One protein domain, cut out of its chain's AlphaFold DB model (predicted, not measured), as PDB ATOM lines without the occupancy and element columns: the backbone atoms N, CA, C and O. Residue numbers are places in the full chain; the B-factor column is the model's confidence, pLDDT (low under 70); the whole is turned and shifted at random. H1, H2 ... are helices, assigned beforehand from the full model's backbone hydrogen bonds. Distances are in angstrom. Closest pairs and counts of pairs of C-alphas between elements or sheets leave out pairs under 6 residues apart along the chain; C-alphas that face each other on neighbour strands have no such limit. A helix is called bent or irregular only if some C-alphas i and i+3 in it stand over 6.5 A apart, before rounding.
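What this domain is: This is residues 297 to 435 of the 448 residues of an uncharacterized protein of hydrothermal vent metagenome (UniProt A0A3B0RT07). Two long helices side by side, H3 and H5, run opposite ways and make the core; the helical hairpin of H1 and H2 covers one side of it, with H2 touching one end of H3, and H6 crosses H5 on the far side. The short H7 and H8 pack on H5, and H4 sits at the end of H3. The 139 printed residues hold eight named helices, H1 to H8 in chain order, and no named strand: the class is all helix. The whole is compact, with a radius of gyration of the C-alphas of 15.1 A and spans of 46 by 38 by 25 A.

How they stand to each other: H1, residues 299 to 310, and H2, residues 322 to 331, touch as a hairpin at a shallow tilt of 10 degrees, opposite ways; their closest C-alphas, of Pro 299 and Ala 328, are 4.0 A apart. H2 forms another hairpin with H3, residues 336 to 357, which touches it with residues 338 to 342 alone, at a shallow tilt of 15 degrees; the closest C-alphas, of Ile 329 and Ile 338, are 5.8 A apart. H4, residues 363 to 371, touches H3, Arg 366 to Ile 356 at 6.7 A between C-alphas, at a steep tilt of 68 degrees, only just short of about perpendicular. H5, residues 374 to 395, is the hub and touches four helices. It touches H3 at a shallow tilt of 27 degrees, opposite ways, with the closest C-alphas, of Val 343 and Met 382, 5.3 A apart. H6, residues 405 to 420, touches H5 at a steep tilt of 58 degrees, with the closest C-alphas, of Leu 383 and Leu 415, 6.7 A apart. H7, residues 425 to 429, touches H5 at Arg 384 and Glu 427, the closest C-alphas, 5.5 A apart; H8, residues 432 to 435, does so at Leu 388 and Gly 432, 5.2 A. Every O i to N i+4 pair is within hydrogen-bond range in H1, H2, H3, H6 and H7, against 3 of 5 in H4 and 15 of 18 in H5; H8 is too short for such a pair.

Where its parts are: H1 begins at C-alpha 299 (58.158, -7.389, 15.641). H3 is 31.5 A long, H5 30.9 A and H6 22.6 A. H5 is irregular, but only just: C-alphas 377 and 380 are 6.9 A apart. H8 ends at C-alpha 435 (45.681, -15.763, 4.839).

The domain as a whole: The C-alphas farthest apart, of Pro 363 and Thr 395, are 46.0 A apart. The printed part has no cut; the link from H1 to H2 is long. The mean pLDDT of the printed part is 90.1, and residue 403 is under 70.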
ATOM      1  N   TYR A 297      59.149  -1.292  12.758       94.69
ATOM      2  CA  TYR A 297      59.169  -2.561  12.028       94.69
ATOM      3  C   TYR A 297      59.824  -3.693  12.820       94.69
ATOM      4  O   TYR A 297      60.052  -4.770  12.274       94.69
ATOM      5  N   ASN A 298      60.152  -3.481  14.098       94.12
ATOM      6  CA  ASN A 298      60.679  -4.544  14.938       94.12
ATOM      7  C   ASN A 298      59.523  -5.346  15.562       94.12
ATOM      8  O   ASN A 298      58.870  -4.846  16.481       94.12
ATOM      9  N   PRO A 299      59.288  -6.606  15.145       94.50
ATOM     10  CA  PRO A 299      58.158  -7.389  15.641       94.50
ATOM     11  C   PRO A 299      58.211  -7.612  17.156       94.50
ATOM     12  O   PRO A 299      57.178  -7.601  17.823       94.50
ATOM     13  N   LYS A 300      59.418  -7.719  17.734       93.81
ATOM     14  CA  LYS A 300      59.598  -7.904  19.178       93.81
ATOM     15  C   LYS A 300      59.032  -6.734  19.983       93.81
ATOM     16  O   LYS A 300      58.536  -6.949  21.082       93.81
ATOM     17  N   HIS A 301      59.114  -5.507  19.468       94.94
ATOM     18  CA  HIS A 301      58.653  -4.324  20.196       94.94
ATOM     19  C   HIS A 301      57.130  -4.283  20.311       94.94
ATOM     20  O   HIS A 301      56.623  -3.898  21.361       94.94
ATOM     21  N   TYR A 302      56.410  -4.766  19.294       95.50
ATOM     22  CA  TYR A 302      54.959  -4.920  19.376       95.50
ATOM     23  C   TYR A 302      54.573  -5.963  20.423       95.50
ATOM     24  O   TYR A 302      53.787  -5.652  21.313       95.50
ATOM     25  N   SER A 303      55.166  -7.162  20.378       93.56
ATOM     26  CA  SER A 303      54.881  -8.214  21.365       93.56
ATOM     27  C   SER A 303      55.244  -7.794  22.793       93.56
ATOM     28  O   SER A 303      54.482  -8.041  23.727       93.56
ATOM     29  N   ASP A 304      56.394  -7.137  22.980       93.00
ATOM     30  CA  ASP A 304      56.815  -6.633  24.289       93.00
ATOM     31  C   ASP A 304      55.853  -5.560  24.813       93.00
ATOM     32  O   ASP A 304      55.432  -5.645  25.967       93.00
ATOM     33  N   TYR A 305      55.483  -4.577  23.984       94.81
ATOM     34  CA  TYR A 305      54.554  -3.522  24.386       94.81
ATOM     35  C   TYR A 305      53.183  -4.096  24.750       94.81
ATOM     36  O   TYR A 305      52.643  -3.761  25.804       94.81
ATOM     37  N   ALA A 306      52.656  -5.015  23.937       93.25
ATOM     38  CA  ALA A 306      51.360  -5.639  24.182       93.25
ATOM     39  C   ALA A 306      51.333  -6.392  25.521       93.25
ATOM     40  O   ALA A 306      50.435  -6.178  26.340       93.25
ATOM     41  N   ARG A 307      52.375  -7.195  25.787       90.31
ATOM     42  CA  ARG A 307      52.517  -7.970  27.027       90.31
ATOM     43  C   ARG A 307      52.524  -7.082  28.268       90.31
ATOM     44  O   ARG A 307      51.835  -7.389  29.237       90.31
ATOM     45  N   VAL A 308      53.303  -6.001  28.248       91.81
ATOM     46  CA  VAL A 308      53.465  -5.118  29.415       91.81
ATOM     47  C   VAL A 308      52.234  -4.219  29.607       91.81
ATOM     48  O   VAL A 308      51.770  -4.021  30.735       91.81
ATOM     49  N   LYS A 309      51.671  -3.688  28.514       92.62
ATOM     50  CA  LYS A 309      50.524  -2.774  28.568       92.62
ATOM     51  C   LYS A 309      49.257  -3.498  29.005       92.62
ATOM     52  O   LYS A 309      48.631  -3.069  29.975       92.62
ATOM     53  N   TYR A 310      48.894  -4.579  28.318       90.19
ATOM     54  CA  TYR A 310      47.566  -5.169  28.459       90.19
ATOM     55  C   TYR A 310      47.501  -6.309  29.468       90.19
ATOM     56  O   TYR A 310      46.438  -6.484  30.033       90.19
ATOM     57  N   ASN A 311      48.595  -7.000  29.809       80.81
ATOM     58  CA  ASN A 311      48.565  -8.181  30.688       80.81
ATOM     59  C   ASN A 311      47.405  -9.143  30.345       80.81
ATOM     60  O   ASN A 311      46.376  -9.168  31.022       80.81
ATOM     61  N   TRP A 312      47.586  -9.954  29.303       71.94
ATOM     62  CA  TRP A 312      46.564 -10.877  28.794       71.94
ATOM     63  C   TRP A 312      46.042 -11.890  29.833       71.94
ATOM     64  O   TRP A 312      44.940 -12.408  29.677       71.94
ATOM     65  N   ALA A 313      46.795 -12.144  30.912       76.44
ATOM     66  CA  ALA A 313      46.380 -13.011  32.017       76.44
ATOM     67  C   ALA A 313      45.331 -12.366  32.947       76.44
ATOM     68  O   ALA A 313      44.857 -13.015  33.878       76.44
ATOM     69  N   GLY A 314      44.994 -11.089  32.745       83.38
ATOM     70  CA  GLY A 314      43.934 -10.391  33.466       83.38
ATOM     71  C   GLY A 314      42.724 -10.105  32.579       83.38
ATOM     72  O   GLY A 314      42.869  -9.784  31.402       83.38
ATOM     73  N   ALA A 315      41.529 -10.135  33.172       86.00
ATOM     74  CA  ALA A 315      40.265  -9.873  32.481       86.00
ATOM     75  C   ALA A 315      40.246  -8.518  31.740       86.00
ATOM     76  O   ALA A 315      39.734  -8.419  30.632       86.00
ATOM     77  N   GLU A 316      40.853  -7.473  32.315       86.62
ATOM     78  CA  GLU A 316      40.919  -6.144  31.691       86.62
ATOM     79  C   GLU A 316      41.708  -6.141  30.371       86.62
ATOM     80  O   GLU A 316      41.407  -5.350  29.475       86.62
ATOM     81  N   GLY A 317      42.726  -6.992  30.272       85.69
ATOM     82  CA  GLY A 317      43.660  -7.072  29.156       85.69
ATOM     83  C   GLY A 317      43.235  -7.973  28.015       85.69
ATOM     84  O   GLY A 317      43.821  -7.898  26.936       85.69
ATOM     85  N   PHE A 318      42.256  -8.837  28.267       89.25
ATOM     86  CA  PHE A 318      41.879  -9.917  27.369       89.25
ATOM     87  C   PHE A 318      41.525  -9.378  25.973       89.25
ATOM     88  O   PHE A 318      40.719  -8.456  25.851       89.25
ATOM     89  N   LEU A 319      42.171  -9.925  24.936       90.50
ATOM     90  CA  LEU A 319      42.060  -9.543  23.514       90.50
ATOM     91  C   LEU A 319      42.526  -8.123  23.135       90.50
ATOM     92  O   LEU A 319      42.606  -7.804  21.950       90.50
ATOM     93  N   LYS A 320      42.876  -7.252  24.089       91.56
ATOM     94  CA  LYS A 320      43.303  -5.871  23.773       91.56
ATOM     95  C   LYS A 320      44.701  -5.789  23.153       91.56
ATOM     96  O   LYS A 320      45.056  -4.764  22.571       91.56
ATOM     97  N   ASP A 321      45.494  -6.845  23.279       91.88
ATOM     98  CA  ASP A 321      46.833  -6.980  22.708       91.88
ATOM     99  C   ASP A 321      46.839  -7.408  21.231       91.88
ATOM    100  O   ASP A 321      47.861  -7.266  20.555       91.88
ATOM    101  N   GLU A 322      45.709  -7.874  20.701       93.31
ATOM    102  CA  GLU A 322      45.615  -8.492  19.376       93.31
ATOM    103  C   GLU A 322      46.133  -7.620  18.217       93.31
ATOM    104  O   GLU A 322      46.939  -8.128  17.430       93.31
ATOM    105  N   PRO A 323      45.813  -6.312  18.115       95.50
ATOM    106  CA  PRO A 323      46.381  -5.462  17.065       95.50
ATOM    107  C   PRO A 323      47.915  -5.436  17.059       95.50
ATOM    108  O   PRO A 323      48.548  -5.383  16.001       95.50
ATOM    109  N   PHE A 324      48.532  -5.509  18.240       96.12
ATOM    110  CA  PHE A 324      49.984  -5.517  18.381       96.12
ATOM    111  C   PHE A 324      50.567  -6.874  17.994       96.12
ATOM    112  O   PHE A 324      51.573  -6.919  17.289       96.12
ATOM    113  N   LEU A 325      49.929  -7.978  18.387       95.44
ATOM    114  CA  LEU A 325      50.372  -9.316  17.988       95.44
ATOM    115  C   LEU A 325      50.255  -9.523  16.469       95.44
ATOM    116  O   LEU A 325      51.176 -10.062  15.852       95.44
ATOM    117  N   ILE A 326      49.192  -9.008  15.842       97.38
ATOM    118  CA  ILE A 326      49.040  -9.010  14.380       97.38
ATOM    119  C   ILE A 326      50.163  -8.201  13.721       97.38
ATOM    120  O   ILE A 326      50.817  -8.693  12.803       97.38
ATOM    121  N   ASN A 327      50.461  -7.000  14.218       97.31
ATOM    122  CA  ASN A 327      51.593  -6.219  13.715       97.31
ATOM    123  C   ASN A 327      52.939  -6.928  13.921       97.31
ATOM    124  O   ASN A 327      53.793  -6.872  13.037       97.31
ATOM    125  N   ALA A 328      53.129  -7.655  15.026       96.31
ATOM    126  CA  ALA A 328      54.320  -8.475  15.235       96.31
ATOM    127  C   ALA A 328      54.455  -9.577  14.169       96.31
ATOM    128  O   ALA A 328      55.554  -9.795  13.663       96.31
ATOM    129  N   ILE A 329      53.358 -10.239  13.780       96.56
ATOM    130  CA  ILE A 329      53.352 -11.213  12.673       96.56
ATOM    131  C   ILE A 329      53.729 -10.536  11.354       96.56
ATOM    132  O   ILE A 329      54.561 -11.040  10.605       96.56
ATOM    133  N   VAL A 330      53.129  -9.387  11.053       96.69
ATOM    134  CA  VAL A 330      53.359  -8.703   9.776       96.69
ATOM    135  C   VAL A 330      54.797  -8.205   9.666       96.69
ATOM    136  O   VAL A 330      55.463  -8.418   8.651       96.69
ATOM    137  N   TYR A 331      55.306  -7.567  10.717       95.50
ATOM    138  CA  TYR A 331      56.642  -6.979  10.712       95.50
ATOM    139  C   TYR A 331      57.769  -7.997  10.910       95.50
ATOM    140  O   TYR A 331      58.923  -7.686  10.618       95.50
ATOM    141  N   SER A 332      57.450  -9.235  11.301       93.25
ATOM    142  CA  SER A 332      58.378 -10.367  11.206       93.25
ATOM    143  C   SER A 332      58.427 -10.998   9.811       93.25
ATOM    144  O   SER A 332      59.108 -12.006   9.629       93.25
ATOM    145  N   ASN A 333      57.716 -10.425   8.829       93.06
ATOM    146  CA  ASN A 333      57.496 -11.031   7.517       93.06
ATOM    147  C   ASN A 333      56.883 -12.440   7.643       93.06
ATOM    148  O   ASN A 333      57.325 -13.384   6.986       93.06
ATOM    149  N   HIS A 334      55.909 -12.572   8.553       93.81
ATOM    150  CA  HIS A 334      55.183 -13.805   8.855       93.81
ATOM    151  C   HIS A 334      56.110 -14.950   9.292       93.81
ATOM    152  O   HIS A 334      55.908 -16.106   8.923       93.81
ATOM    153  N   ASP A 335      57.135 -14.630  10.096       90.94
ATOM    154  CA  ASP A 335      58.086 -15.617  10.622       90.94
ATOM    155  C   ASP A 335      57.342 -16.735  11.389       90.94
ATOM    156  O   ASP A 335      56.551 -16.431  12.294       90.94
ATOM    157  N   PRO A 336      57.611 -18.022  11.079       91.38
ATOM    158  CA  PRO A 336      56.944 -19.156  11.715       91.38
ATOM    159  C   PRO A 336      56.992 -19.154  13.245       91.38
ATOM    160  O   PRO A 336      56.027 -19.565  13.879       91.38
ATOM    161  N   ILE A 337      58.069 -18.645  13.857       90.44
ATOM    162  CA  ILE A 337      58.198 -18.572  15.321       90.44
ATOM    163  C   ILE A 337      57.153 -17.613  15.903       90.44
ATOM    164  O   ILE A 337      56.537 -17.919  16.922       90.44
ATOM    165  N   ILE A 338      56.925 -16.469  15.252       92.06
ATOM    166  CA  ILE A 338      55.957 -15.466  15.718       92.06
ATOM    167  C   ILE A 338      54.523 -15.954  15.496       92.06
ATOM    168  O   ILE A 338      53.690 -15.819  16.391       92.06
ATOM    169  N   LEU A 339      54.241 -16.577  14.345       92.88
ATOM    170  CA  LEU A 339      52.941 -17.207  14.081       92.88
ATOM    171  C   LEU A 339      52.627 -18.309  15.092       92.88
ATOM    172  O   LEU A 339      51.515 -18.379  15.608       92.88
ATOM    173  N   HIS A 340      53.613 -19.142  15.406       91.00
ATOM    174  CA  HIS A 340      53.472 -20.195  16.396       91.00
ATOM    175  C   HIS A 340      53.163 -19.634  17.792       91.00
ATOM    176  O   HIS A 340      52.273 -20.145  18.471       91.00
ATOM    177  N   SER A 341      53.864 -18.579  18.228       91.19
ATOM    178  CA  SER A 341      53.538 -17.881  19.480       91.19
ATOM    179  C   SER A 341      52.109 -17.341  19.475       91.19
ATOM    180  O   SER A 341      51.380 -17.577  20.427       91.19
ATOM    181  N   TYR A 342      51.671 -16.719  18.380       94.00
ATOM    182  CA  TYR A 342      50.309 -16.200  18.265       94.00
ATOM    183  C   TYR A 342      49.228 -17.291  18.334       94.00
ATOM    184  O   TYR A 342      48.225 -17.133  19.026       94.00
ATOM    185  N   VAL A 343      49.430 -18.419  17.644       93.69
ATOM    186  CA  VAL A 343      48.510 -19.569  17.710       93.69
ATOM    187  C   VAL A 343      48.447 -20.127  19.132       93.69
ATOM    188  O   VAL A 343      47.366 -20.471  19.609       93.69
ATOM    189  N   PHE A 344      49.586 -20.184  19.827       91.50
ATOM    190  CA  PHE A 344      49.632 -20.595  21.226       91.50
ATOM    191  C   PHE A 344      48.869 -19.626  22.138       91.50
ATOM    192  O   PHE A 344      48.066 -20.082  22.947       91.50
ATOM    193  N   ASP A 345      49.050 -18.317  21.965       91.50
ATOM    194  CA  ASP A 345      48.325 -17.303  22.739       91.50
ATOM    195  C   ASP A 345      46.804 -17.443  22.526       91.50
ATOM    196  O   ASP A 345      46.033 -17.441  23.488       91.50
ATOM    197  N   LYS A 346      46.355 -17.670  21.282       93.69
ATOM    198  CA  LYS A 346      44.935 -17.921  20.976       93.69
ATOM    199  C   LYS A 346      44.413 -19.228  21.575       93.69
ATOM    200  O   LYS A 346      43.274 -19.267  22.040       93.69
ATOM    201  N   TRP A 347      45.228 -20.281  21.627       92.44
ATOM    202  CA  TRP A 347      44.861 -21.510  22.337       92.44
ATOM    203  C   TRP A 347      44.690 -21.260  23.842       92.44
ATOM    204  O   TRP A 347      43.687 -21.685  24.409       92.44
ATOM    205  N   GLN A 348      45.597 -20.516  24.481       90.38
ATOM    206  CA  GLN A 348      45.451 -20.164  25.899       90.38
ATOM    207  C   GLN A 348      44.186 -19.332  26.161       90.38
ATOM    208  O   GLN A 348      43.515 -19.531  27.173       90.38
ATOM    209  N   GLN A 349      43.820 -18.440  25.236       92.06
ATOM    210  CA  GLN A 349      42.560 -17.694  25.303       92.06
ATOM    211  C   GLN A 349      41.333 -18.612  25.163       92.06
ATOM    212  O   GLN A 349      40.357 -18.433  25.890       92.06
ATOM    213  N   LEU A 350      41.382 -19.606  24.267       93.00
ATOM    214  CA  LEU A 350      40.320 -20.604  24.104       93.00
ATOM    215  C   LEU A 350      40.133 -21.448  25.373       93.00
ATOM    216  O   LEU A 350      39.007 -21.574  25.853       93.00
ATOM    217  N   ASP A 351      41.225 -21.980  25.920       90.50
ATOM    218  CA  ASP A 351      41.228 -22.777  27.154       90.50
ATOM    219  C   ASP A 351      40.687 -21.964  28.342       90.50
ATOM    220  O   ASP A 351      39.770 -22.397  29.040       90.50
ATOM    221  N   GLY A 352      41.150 -20.719  28.508       89.75
ATOM    222  CA  GLY A 352      40.633 -19.816  29.539       89.75
ATOM    223  C   GLY A 352      39.126 -19.560  29.410       89.75
ATOM    224  O   GLY A 352      38.398 -19.606  30.401       89.75
ATOM    225  N   MET A 353      38.625 -19.357  28.188       91.50
ATOM    226  CA  MET A 353      37.192 -19.168  27.932       91.50
ATOM    227  C   MET A 353      36.354 -20.418  28.227       91.50
ATOM    228  O   MET A 353      35.226 -20.292  28.713       91.50
ATOM    229  N   GLN A 354      36.894 -21.613  27.977       90.38
ATOM    230  CA  GLN A 354      36.244 -22.878  28.332       90.38
ATOM    231  C   GLN A 354      36.153 -23.045  29.853       90.38
ATOM    232  O   GLN A 354      35.069 -23.301  30.374       90.38
ATOM    233  N   GLN A 355      37.241 -22.779  30.579       89.38
ATOM    234  CA  GLN A 355      37.251 -22.826  32.047       89.38
ATOM    235  C   GLN A 355      36.246 -21.838  32.668       89.38
ATOM    236  O   GLN A 355      35.570 -22.154  33.649       89.38
ATOM    237  N   ILE A 356      36.090 -20.643  32.085       89.19
ATOM    238  CA  ILE A 356      35.084 -19.667  32.537       89.19
ATOM    239  C   ILE A 356      33.662 -20.193  32.307       89.19
ATOM    240  O   ILE A 356      32.816 -20.045  33.192       89.19
ATOM    241  N   ALA A 357      33.399 -20.830  31.162       87.94
ATOM    242  CA  ALA A 357      32.105 -21.448  30.871       87.94
ATOM    243  C   ALA A 357      31.771 -22.598  31.844       87.94
ATOM    244  O   ALA A 357      30.604 -22.809  32.170       87.94
ATOM    245  N   GLU A 358      32.791 -23.283  32.365       90.38
ATOM    246  CA  GLU A 358      32.681 -24.311  33.411       90.38
ATOM    247  C   GLU A 358      32.555 -23.734  34.837       90.38
ATOM    248  O   GLU A 358      32.401 -24.476  35.807       90.38
ATOM    249  N   GLY A 359      32.577 -22.406  34.984       86.88
ATOM    250  CA  GLY A 359      32.383 -21.716  36.260       86.88
ATOM    251  C   GLY A 359      33.661 -21.471  37.066       86.88
ATOM    252  O   GLY A 359      33.567 -21.061  38.223       86.88
ATOM    253  N   LEU A 360      34.846 -21.667  36.479       84.56
ATOM    254  CA  LEU A 360      36.142 -21.516  37.157       84.56
ATOM    255  C   LEU A 360      36.676 -20.063  37.178       84.56
ATOM    256  O   LEU A 360      37.789 -19.822  37.642       84.56
ATOM    257  N   GLY A 361      35.892 -19.081  36.716       82.56
ATOM    258  CA  GLY A 361      36.279 -17.665  36.630       82.56
ATOM    259  C   GLY A 361      35.646 -16.741  37.683       82.56
ATOM    260  O   GLY A 361      34.473 -16.875  38.052       82.56
ATOM    261  N   GLY A 362      36.406 -15.730  38.121       87.81
ATOM    262  CA  GLY A 362      35.906 -14.626  38.951       87.81
ATOM    263  C   GLY A 362      34.814 -13.781  38.258       87.81
ATOM    264  O   GLY A 362      34.552 -13.952  37.063       87.81
ATOM    265  N   PRO A 363      34.117 -12.886  38.986       88.94
ATOM    266  CA  PRO A 363      33.079 -12.018  38.414       88.94
ATOM    267  C   PRO A 363      33.541 -11.208  37.190       88.94
ATOM    268  O   PRO A 363      32.793 -11.071  36.222       88.94
ATOM    269  N   GLU A 364      34.779 -10.721  37.205       89.62
ATOM    270  CA  GLU A 364      35.408  -9.974  36.114       89.62
ATOM    271  C   GLU A 364      35.546 -10.802  34.829       89.62
ATOM    272  O   GLU A 364      35.245 -10.316  33.741       89.62
ATOM    273  N   TRP A 365      35.905 -12.080  34.947       89.38
ATOM    274  CA  TRP A 365      36.032 -12.990  33.810       89.38
ATOM    275  C   TRP A 365      34.683 -13.382  33.214       89.38
ATOM    276  O   TRP A 365      34.555 -13.508  31.998       89.38
ATOM    277  N   ARG A 366      33.646 -13.490  34.052       86.81
ATOM    278  CA  ARG A 366      32.266 -13.687  33.582       86.81
ATOM    279  C   ARG A 366      31.743 -12.480  32.803       86.81
ATOM    280  O   ARG A 366      31.000 -12.649  31.840       86.81
ATOM    281  N   ALA A 367      32.139 -11.264  33.186       88.75
ATOM    282  CA  ALA A 367      31.793 -10.063  32.427       88.75
ATOM    283  C   ALA A 367      32.477 -10.049  31.052       88.75
ATOM    284  O   ALA A 367      31.824  -9.758  30.049       88.75
ATOM    285  N   VAL A 368      33.759 -10.429  30.994       88.31
ATOM    286  CA  VAL A 368      34.497 -10.593  29.731       88.31
ATOM    287  C   VAL A 368      33.838 -11.647  28.848       88.31
ATOM    288  O   VAL A 368      33.603 -11.384  27.672       88.31
ATOM    289  N   SER A 369      33.449 -12.803  29.397       87.69
ATOM    290  CA  SER A 369      32.915 -13.898  28.579       87.69
ATOM    291  C   SER A 369      31.621 -13.563  27.837       87.69
ATOM    292  O   SER A 369      31.332 -14.175  26.815       87.69
ATOM    293  N   VAL A 370      30.845 -12.593  28.331       88.62
ATOM    294  CA  VAL A 370      29.629 -12.109  27.656       88.62
ATOM    295  C   VAL A 370      29.958 -11.215  26.453       88.62
ATOM    296  O   VAL A 370      29.147 -11.097  25.539       88.62
ATOM    297  N   GLN A 371      31.131 -10.579  26.445       90.06
ATOM    298  CA  GLN A 371      31.563  -9.654  25.393       90.06
ATOM    299  C   GLN A 371      32.362 -10.345  24.282       90.06
ATOM    300  O   GLN A 371      32.462  -9.806  23.185       90.06
ATOM    301  N   VAL A 372      32.918 -11.526  24.561       93.06
ATOM    302  CA  VAL A 372      33.769 -12.277  23.635       93.06
ATOM    303  C   VAL A 372      32.921 -13.122  22.690       93.06
ATOM    304  O   VAL A 372      32.188 -14.021  23.111       93.06
ATOM    305  N   ASN A 373      33.080 -12.903  21.390       95.06
ATOM    306  CA  ASN A 373      32.607 -13.826  20.373       95.06
ATOM    307  C   ASN A 373      33.666 -14.908  20.151       95.06
ATOM    308  O   ASN A 373      34.619 -14.723  19.398       95.06
ATOM    309  N   LEU A 374      33.465 -16.080  20.761       94.19
ATOM    310  CA  LEU A 374      34.419 -17.193  20.707       94.19
ATOM    311  C   LEU A 374      34.868 -17.547  19.279       94.19
ATOM    312  O   LEU A 374      36.036 -17.865  19.056       94.19
ATOM    313  N   ASN A 375      33.956 -17.484  18.303       95.88
ATOM    314  CA  ASN A 375      34.300 -17.793  16.921       95.88
ATOM    315  C   ASN A 375      35.128 -16.664  16.292       95.88
ATOM    316  O   ASN A 375      36.201 -16.932  15.762       95.88
ATOM    317  N   ALA A 376      34.642 -15.422  16.355       95.62
ATOM    318  CA  ALA A 376      35.266 -14.293  15.664       95.62
ATOM    319  C   ALA A 376      36.581 -13.834  16.312       95.62
ATOM    320  O   ALA A 376      37.518 -13.498  15.594       95.62
ATOM    321  N   ASP A 377      36.663 -13.868  17.642       95.50
ATOM    322  CA  ASP A 377      37.777 -13.281  18.393       95.50
ATOM    323  C   ASP A 377      38.880 -14.300  18.712       95.50
ATOM    324  O   ASP A 377      40.026 -13.927  18.952       95.50
ATOM    325  N   ILE A 378      38.564 -15.602  18.731       95.69
ATOM    326  CA  ILE A 378      39.510 -16.643  19.166       95.69
ATOM    327  C   ILE A 378      39.679 -17.726  18.103       95.69
ATOM    328  O   ILE A 378      40.778 -17.885  17.570       95.69
ATOM    329  N   ILE A 379      38.612 -18.452  17.754       96.56
ATOM    330  CA  ILE A 379      38.717 -19.647  16.899       96.56
ATOM    331  C   ILE A 379      39.149 -19.292  15.473       96.56
ATOM    332  O   ILE A 379      40.108 -19.878  14.973       96.56
ATOM    333  N   CYS A 380      38.497 -18.335  14.808       96.94
ATOM    334  CA  CYS A 380      38.865 -17.983  13.434       96.94
ATOM    335  C   CYS A 380      40.280 -17.371  13.353       96.94
ATOM    336  O   CYS A 380      41.058 -17.821  12.510       96.94
ATOM    337  N   PRO A 381      40.699 -16.449  14.245       96.81
ATOM    338  CA  PRO A 381      42.084 -15.973  14.281       96.81
ATOM    339  C   PRO A 381      43.116 -17.078  14.561       96.81
ATOM    340  O   PRO A 381      44.171 -17.106  13.918       96.81
ATOM    341  N   MET A 382      42.810 -18.019  15.465       95.88
ATOM    342  CA  MET A 382      43.655 -19.189  15.735       95.88
ATOM    343  C   MET A 382      43.842 -20.038  14.474       95.88
ATOM    344  O   MET A 382      44.975 -20.351  14.099       95.88
ATOM    345  N   LEU A 383      42.744 -20.367  13.786       95.75
ATOM    346  CA  LEU A 383      42.772 -21.156  12.554       95.75
ATOM    347  C   LEU A 383      43.488 -20.423  11.420       95.75
ATOM    348  O   LEU A 383      44.293 -21.038  10.726       95.75
ATOM    349  N   ARG A 384      43.277 -19.111  11.270       97.25
ATOM    350  CA  ARG A 384      44.012 -18.290  10.299       97.25
ATOM    351  C   ARG A 384      45.519 -18.385  10.524       97.25
ATOM    352  O   ARG A 384      46.265 -18.631   9.579       97.25
ATOM    353  N   GLY A 385      45.968 -18.211  11.772       95.56
ATOM    354  CA  GLY A 385      47.379 -18.342  12.144       95.56
ATOM    355  C   GLY A 385      47.935 -19.741  11.864       95.56
ATOM    356  O   GLY A 385      48.994 -19.863  11.249       95.56
ATOM    357  N   TYR A 386      47.200 -20.786  12.253       94.50
ATOM    358  CA  TYR A 386      47.604 -22.182  12.068       94.50
ATOM    359  C   TYR A 386      47.706 -22.584  10.589       94.50
ATOM    360  O   TYR A 386      48.706 -23.168  10.165       94.50
ATOM    361  N   LEU A 387      46.702 -22.242   9.780       94.44
ATOM    362  CA  LEU A 387      46.667 -22.576   8.354       94.44
ATOM    363  C   LEU A 387      47.732 -21.805   7.564       94.44
ATOM    364  O   LEU A 387      48.391 -22.385   6.696       94.44
ATOM    365  N   LEU A 388      47.969 -20.533   7.906       94.88
ATOM    366  CA  LEU A 388      49.074 -19.760   7.339       94.88
ATOM    367  C   LEU A 388      50.432 -20.380   7.697       94.88
ATOM    368  O   LEU A 388      51.274 -20.562   6.819       94.88
ATOM    369  N   LEU A 389      50.634 -20.748   8.967       92.81
ATOM    370  CA  LEU A 389      51.852 -21.415   9.430       92.81
ATOM    371  C   LEU A 389      52.105 -22.714   8.654       92.81
ATOM    372  O   LEU A 389      53.212 -22.922   8.156       92.81
ATOM    373  N   LYS A 390      51.076 -23.553   8.486       91.00
ATOM    374  CA  LYS A 390      51.157 -24.794   7.702       91.00
ATOM    375  C   LYS A 390      51.589 -24.517   6.260       91.00
ATOM    376  O   LYS A 390      52.551 -25.122   5.794       91.00
ATOM    377  N   SER A 391      50.944 -23.559   5.594       92.12
ATOM    378  CA  SER A 391      51.271 -23.183   4.213       92.12
ATOM    379  C   SER A 391      52.707 -22.666   4.067       92.12
ATOM    380  O   SER A 391      53.430 -23.061   3.151       92.12
ATOM    381  N   ILE A 392      53.164 -21.828   5.000       91.06
ATOM    382  CA  ILE A 392      54.542 -21.333   5.010       91.06
ATOM    383  C   ILE A 392      55.528 -22.492   5.200       91.06
ATOM    384  O   ILE A 392      56.520 -22.591   4.476       91.06
ATOM    385  N   CYS A 393      55.248 -23.397   6.130       89.44
ATOM    386  CA  CYS A 393      56.139 -24.499   6.473       89.44
ATOM    387  C   CYS A 393      56.191 -25.627   5.434       89.44
ATOM    388  O   CYS A 393      57.176 -26.363   5.381       89.44
ATOM    389  N   GLU A 394      55.194 -25.727   4.553       87.12
ATOM    390  CA  GLU A 394      55.262 -26.574   3.353       87.12
ATOM    391  C   GLU A 394      56.338 -26.084   2.368       87.12
ATOM    392  O   GLU A 394      56.963 -26.892   1.678       87.12
ATOM    393  N   THR A 395      56.603 -24.774   2.338       81.62
ATOM    394  CA  THR A 395      57.584 -24.154   1.426       81.62
ATOM    395  C   THR A 395      58.942 -23.888   2.082       81.62
ATOM    396  O   THR A 395      59.978 -23.974   1.420       81.62
ATOM    397  N   MET A 396      58.968 -23.607   3.388       76.62
ATOM    398  CA  MET A 396      60.170 -23.242   4.139       76.62
ATOM    399  C   MET A 396      60.451 -24.238   5.271       76.62
ATOM    400  O   MET A 396      59.769 -24.251   6.290       76.62
ATOM    401  N   LYS A 397      61.528 -25.025   5.155       71.88
ATOM    402  CA  LYS A 397      62.005 -25.901   6.244       71.88
ATOM    403  C   LYS A 397      62.870 -25.113   7.226       71.88
ATOM    404  O   LYS A 397      64.090 -25.055   7.080       71.88
ATOM    405  N   THR A 398      62.243 -24.475   8.211       73.00
ATOM    406  CA  THR A 398      62.945 -23.713   9.261       73.00
ATOM    407  C   THR A 398      62.627 -24.253  10.652       73.00
ATOM    408  O   THR A 398      61.614 -24.913  10.841       73.00
ATOM    409  N   ALA A 399      63.459 -23.934  11.649       70.50
ATOM    410  CA  ALA A 399      63.257 -24.376  13.034       70.50
ATOM    411  C   ALA A 399      61.919 -23.920  13.659       70.50
ATOM    412  O   ALA A 399      61.471 -24.512  14.631       70.50
ATOM    413  N   GLY A 400      61.273 -22.878  13.118       72.69
ATOM    414  CA  GLY A 400      59.948 -22.437  13.572       72.69
ATOM    415  C   GLY A 400      58.784 -23.253  12.999       72.69
ATOM    416  O   GLY A 400      57.641 -22.997  13.356       72.69
ATOM    417  N   CYS A 401      59.062 -24.212  12.112       82.69
ATOM    418  CA  CYS A 401      58.060 -25.088  11.509       82.69
ATOM    419  C   CYS A 401      57.836 -26.396  12.270       82.69
ATOM    420  O   CYS A 401      56.863 -27.102  12.000       82.69
ATOM    421  N   ASP A 402      58.695 -26.700  13.242       72.94
ATOM    422  CA  ASP A 402      58.525 -27.836  14.140       72.94
ATOM    423  C   ASP A 402      57.495 -27.479  15.224       72.94
ATOM    424  O   ASP A 402      57.837 -27.132  16.355       72.94
ATOM    425  N   CYS A 403      56.210 -27.536  14.869       65.44
ATOM    426  CA  CYS A 403      55.135 -27.440  15.855       65.44
ATOM    427  C   CYS A 403      55.209 -28.637  16.809       65.44
ATOM    428  O   CYS A 403      55.358 -29.784  16.369       65.44
ATOM    429  N   LYS A 404      55.041 -28.396  18.113       72.50
ATOM    430  CA  LYS A 404      54.886 -29.496  19.074       72.50
ATOM    431  C   LYS A 404      53.646 -30.317  18.708       72.50
ATOM    432  O   LYS A 404      52.619 -29.754  18.334       72.50
ATOM    433  N   SER A 405      53.734 -31.641  18.841       76.31
ATOM    434  CA  SER A 405      52.652 -32.565  18.471       76.31
ATOM    435  C   SER A 405      51.320 -32.217  19.141       76.31
ATOM    436  O   SER A 405      50.291 -32.237  18.481       76.31
ATOM    437  N   GLU A 406      51.369 -31.818  20.411       78.12
ATOM    438  CA  GLU A 406      50.208 -31.411  21.209       78.12
ATOM    439  C   GLU A 406      49.488 -30.186  20.623       78.12
ATOM    440  O   GLU A 406      48.278 -30.199  20.434       78.12
ATOM    441  N   GLN A 407      50.225 -29.137  20.249       77.19
ATOM    442  CA  GLN A 407      49.623 -27.929  19.673       77.19
ATOM    443  C   GLN A 407      48.995 -28.204  18.310       77.19
ATOM    444  O   GLN A 407      47.929 -27.674  17.996       77.19
ATOM    445  N   ARG A 408      49.641 -29.055  17.506       84.69
ATOM    446  CA  ARG A 408      49.087 -29.502  16.228       84.69
ATOM    447  C   ARG A 408      47.778 -30.257  16.441       84.69
ATOM    448  O   ARG A 408      46.805 -29.960  15.763       84.69
ATOM    449  N   GLU A 409      47.755 -31.198  17.377       88.44
ATOM    450  CA  GLU A 409      46.561 -31.978  17.706       88.44
ATOM    451  C   GLU A 409      45.396 -31.074  18.120       88.44
ATOM    452  O   GLU A 409      44.308 -31.184  17.555       88.44
ATOM    453  N   VAL A 410      45.643 -30.110  19.012       88.56
ATOM    454  CA  VAL A 410      44.629 -29.127  19.420       88.56
ATOM    455  C   VAL A 410      44.111 -28.328  18.222       88.56
ATOM    456  O   VAL A 410      42.899 -28.192  18.055       88.56
ATOM    457  N   CYS A 411      44.993 -27.825  17.354       90.44
ATOM    458  CA  CYS A 411      44.573 -27.055  16.180       90.44
ATOM    459  C   CYS A 411      43.737 -27.890  15.198       90.44
ATOM    460  O   CYS A 411      42.762 -27.379  14.651       90.44
ATOM    461  N   GLU A 412      44.075 -29.166  14.992       92.50
ATOM    462  CA  GLU A 412      43.297 -30.077  14.140       92.50
ATOM    463  C   GLU A 412      41.918 -30.393  14.749       92.50
ATOM    464  O   GLU A 412      40.924 -30.436  14.023       92.50
ATOM    465  N   ILE A 413      41.821 -30.539  16.078       93.88
ATOM    466  CA  ILE A 413      40.535 -30.696  16.784       93.88
ATOM    467  C   ILE A 413      39.663 -29.451  16.588       93.88
ATOM    468  O   ILE A 413      38.495 -29.565  16.206       93.88
ATOM    469  N   VAL A 414      40.231 -28.260  16.807       94.00
ATOM    470  CA  VAL A 414      39.525 -26.981  16.632       94.00
ATOM    471  C   VAL A 414      39.088 -26.791  15.176       94.00
ATOM    472  O   VAL A 414      37.964 -26.358  14.925       94.00
ATOM    473  N   LEU A 415      39.932 -27.165  14.210       94.31
ATOM    474  CA  LEU A 415      39.612 -27.101  12.783       94.31
ATOM    475  C   LEU A 415      38.454 -28.039  12.412       94.31
ATOM    476  O   LEU A 415      37.532 -27.632  11.698       94.31
ATOM    477  N   ALA A 416      38.477 -29.280  12.902       94.88
ATOM    478  CA  ALA A 416      37.419 -30.256  12.649       94.88
ATOM    479  C   ALA A 416      36.071 -29.801  13.232       94.88
ATOM    480  O   ALA A 416      35.033 -29.903  12.570       94.88
ATOM    481  N   ASP A 417      36.083 -29.253  14.447       94.69
ATOM    482  CA  ASP A 417      34.891 -28.705  15.090       94.69
ATOM    483  C   ASP A 417      34.358 -27.455  14.364       94.69
ATOM    484  O   ASP A 417      33.163 -27.379  14.067       94.69
ATOM    485  N   ALA A 418      35.231 -26.512  13.989       94.69
ATOM    486  CA  ALA A 418      34.846 -25.333  13.211       94.69
ATOM    487  C   ALA A 418      34.209 -25.714  11.863       94.69
ATOM    488  O   ALA A 418      33.172 -25.164  11.485       94.69
ATOM    489  N   THR A 419      34.771 -26.723  11.190       93.62
ATOM    490  CA  THR A 419      34.231 -27.282   9.939       93.62
ATOM    491  C   THR A 419      32.842 -27.880  10.160       93.62
ATOM    492  O   THR A 419      31.906 -27.576   9.422       93.62
ATOM    493  N   LYS A 420      32.663 -28.686  11.217       95.12
ATOM    494  CA  LYS A 420      31.370 -29.299  11.561       95.12
ATOM    495  C   LYS A 420      30.295 -28.256  11.887       95.12
ATOM    496  O   LYS A 420      29.133 -28.450  11.535       95.12
ATOM    497  N   ARG A 421      30.673 -27.164  12.558       95.12
ATOM    498  CA  ARG A 421      29.780 -26.047  12.912       95.12
ATOM    499  C   ARG A 421      29.575 -25.043  11.772       95.12
ATOM    500  O   ARG A 421      28.779 -24.123  11.936       95.12
ATOM    501  N   ASN A 422      30.253 -25.225  10.635       94.12
ATOM    502  CA  ASN A 422      30.240 -24.315   9.488       94.12
ATOM    503  C   ASN A 422      30.604 -22.863   9.866       94.12
ATOM    504  O   ASN A 422      29.946 -21.908   9.452       94.12
ATOM    505  N   VAL A 423      31.643 -22.705  10.691       95.38
ATOM    506  CA  VAL A 423      32.205 -21.404  11.094       95.38
ATOM    507  C   VAL A 423      33.614 -21.234  10.522       95.38
ATOM    508  O   VAL A 423      34.238 -22.205  10.101       95.38
ATOM    509  N   CYS A 424      34.115 -19.994  10.488       95.25
ATOM    510  CA  CYS A 424      35.433 -19.660   9.934       95.25
ATOM    511  C   CYS A 424      35.600 -20.120   8.470       95.25
ATOM    512  O   CYS A 424      36.588 -20.761   8.100       95.25
ATOM    513  N   ILE A 425      34.568 -19.872   7.646       93.31
ATOM    514  CA  ILE A 425      34.507 -20.349   6.254       93.31
ATOM    515  C   ILE A 425      35.621 -19.757   5.404       93.31
ATOM    516  O   ILE A 425      36.267 -20.474   4.637       93.31
ATOM    517  N   SER A 426      35.886 -18.465   5.583       91.88
ATOM    518  CA  SER A 426      36.993 -17.787   4.921       91.88
ATOM    519  C   SER A 426      38.313 -18.489   5.205       91.88
ATOM    520  O   SER A 426      39.053 -18.775   4.274       91.88
ATOM    521  N   GLU A 427      38.604 -18.843   6.452       93.56
ATOM    522  CA  GLU A 427      39.924 -19.337   6.844       93.56
ATOM    523  C   GLU A 427      40.252 -20.689   6.206       93.56
ATOM    524  O   GLU A 427      41.376 -20.882   5.753       93.56
ATOM    525  N   HIS A 428      39.287 -21.611   6.129       86.75
ATOM    526  CA  HIS A 428      39.540 -22.959   5.609       86.75
ATOM    527  C   HIS A 428      39.395 -23.093   4.086       86.75
ATOM    528  O   HIS A 428      39.897 -24.060   3.515       86.75
ATOM    529  N   THR A 429      38.701 -22.160   3.425       88.62
ATOM    530  CA  THR A 429      38.537 -22.169   1.956       88.62
ATOM    531  C   THR A 429      39.549 -21.287   1.229       88.62
ATOM    532  O   THR A 429      39.788 -21.486   0.037       88.62
ATOM    533  N   THR A 430      40.159 -20.333   1.933       92.06
ATOM    534  CA  THR A 430      41.125 -19.391   1.366       92.06
ATOM    535  C   THR A 430      42.492 -20.061   1.184       92.06
ATOM    536  O   THR A 430      42.987 -20.705   2.115       92.06
ATOM    537  N   PRO A 431      43.149 -19.913   0.017       91.06
ATOM    538  CA  PRO A 431      44.521 -20.374  -0.173       91.06
ATOM    539  C   PRO A 431      45.467 -19.798   0.888       91.06
ATOM    540  O   PRO A 431      45.364 -18.633   1.259       91.06
ATOM    541  N   GLY A 432      46.452 -20.580   1.340       88.00
ATOM    542  CA  GLY A 432      47.321 -20.176   2.454       88.00
ATOM    543  C   GLY A 432      48.036 -18.828   2.268       88.00
ATOM    544  O   GLY A 432      48.202 -18.087   3.232       88.00
ATOM    545  N   PHE A 433      48.388 -18.452   1.033       86.06
ATOM    546  CA  PHE A 433      49.014 -17.155   0.738       86.06
ATOM    547  C   PHE A 433      48.059 -15.952   0.847       86.06
ATOM    548  O   PHE A 433      48.515 -14.823   1.003       86.06
ATOM    549  N   GLU A 434      46.747 -16.170   0.815       92.62
ATOM    550  CA  GLU A 434      45.733 -15.126   1.023       92.62
ATOM    551  C   GLU A 434      45.369 -14.962   2.512       92.62
ATOM    552  O   GLU A 434      44.750 -13.973   2.905       92.62
ATOM    553  N   LEU A 435      45.829 -15.874   3.381       95.50
ATOM    554  CA  LEU A 435      45.681 -15.763   4.839       95.50
ATOM    555  C   LEU A 435      46.680 -14.789   5.482       95.50
ATOM    556  O   LEU A 435      46.618 -14.554   6.694       95.50
TER     557      LEU A 435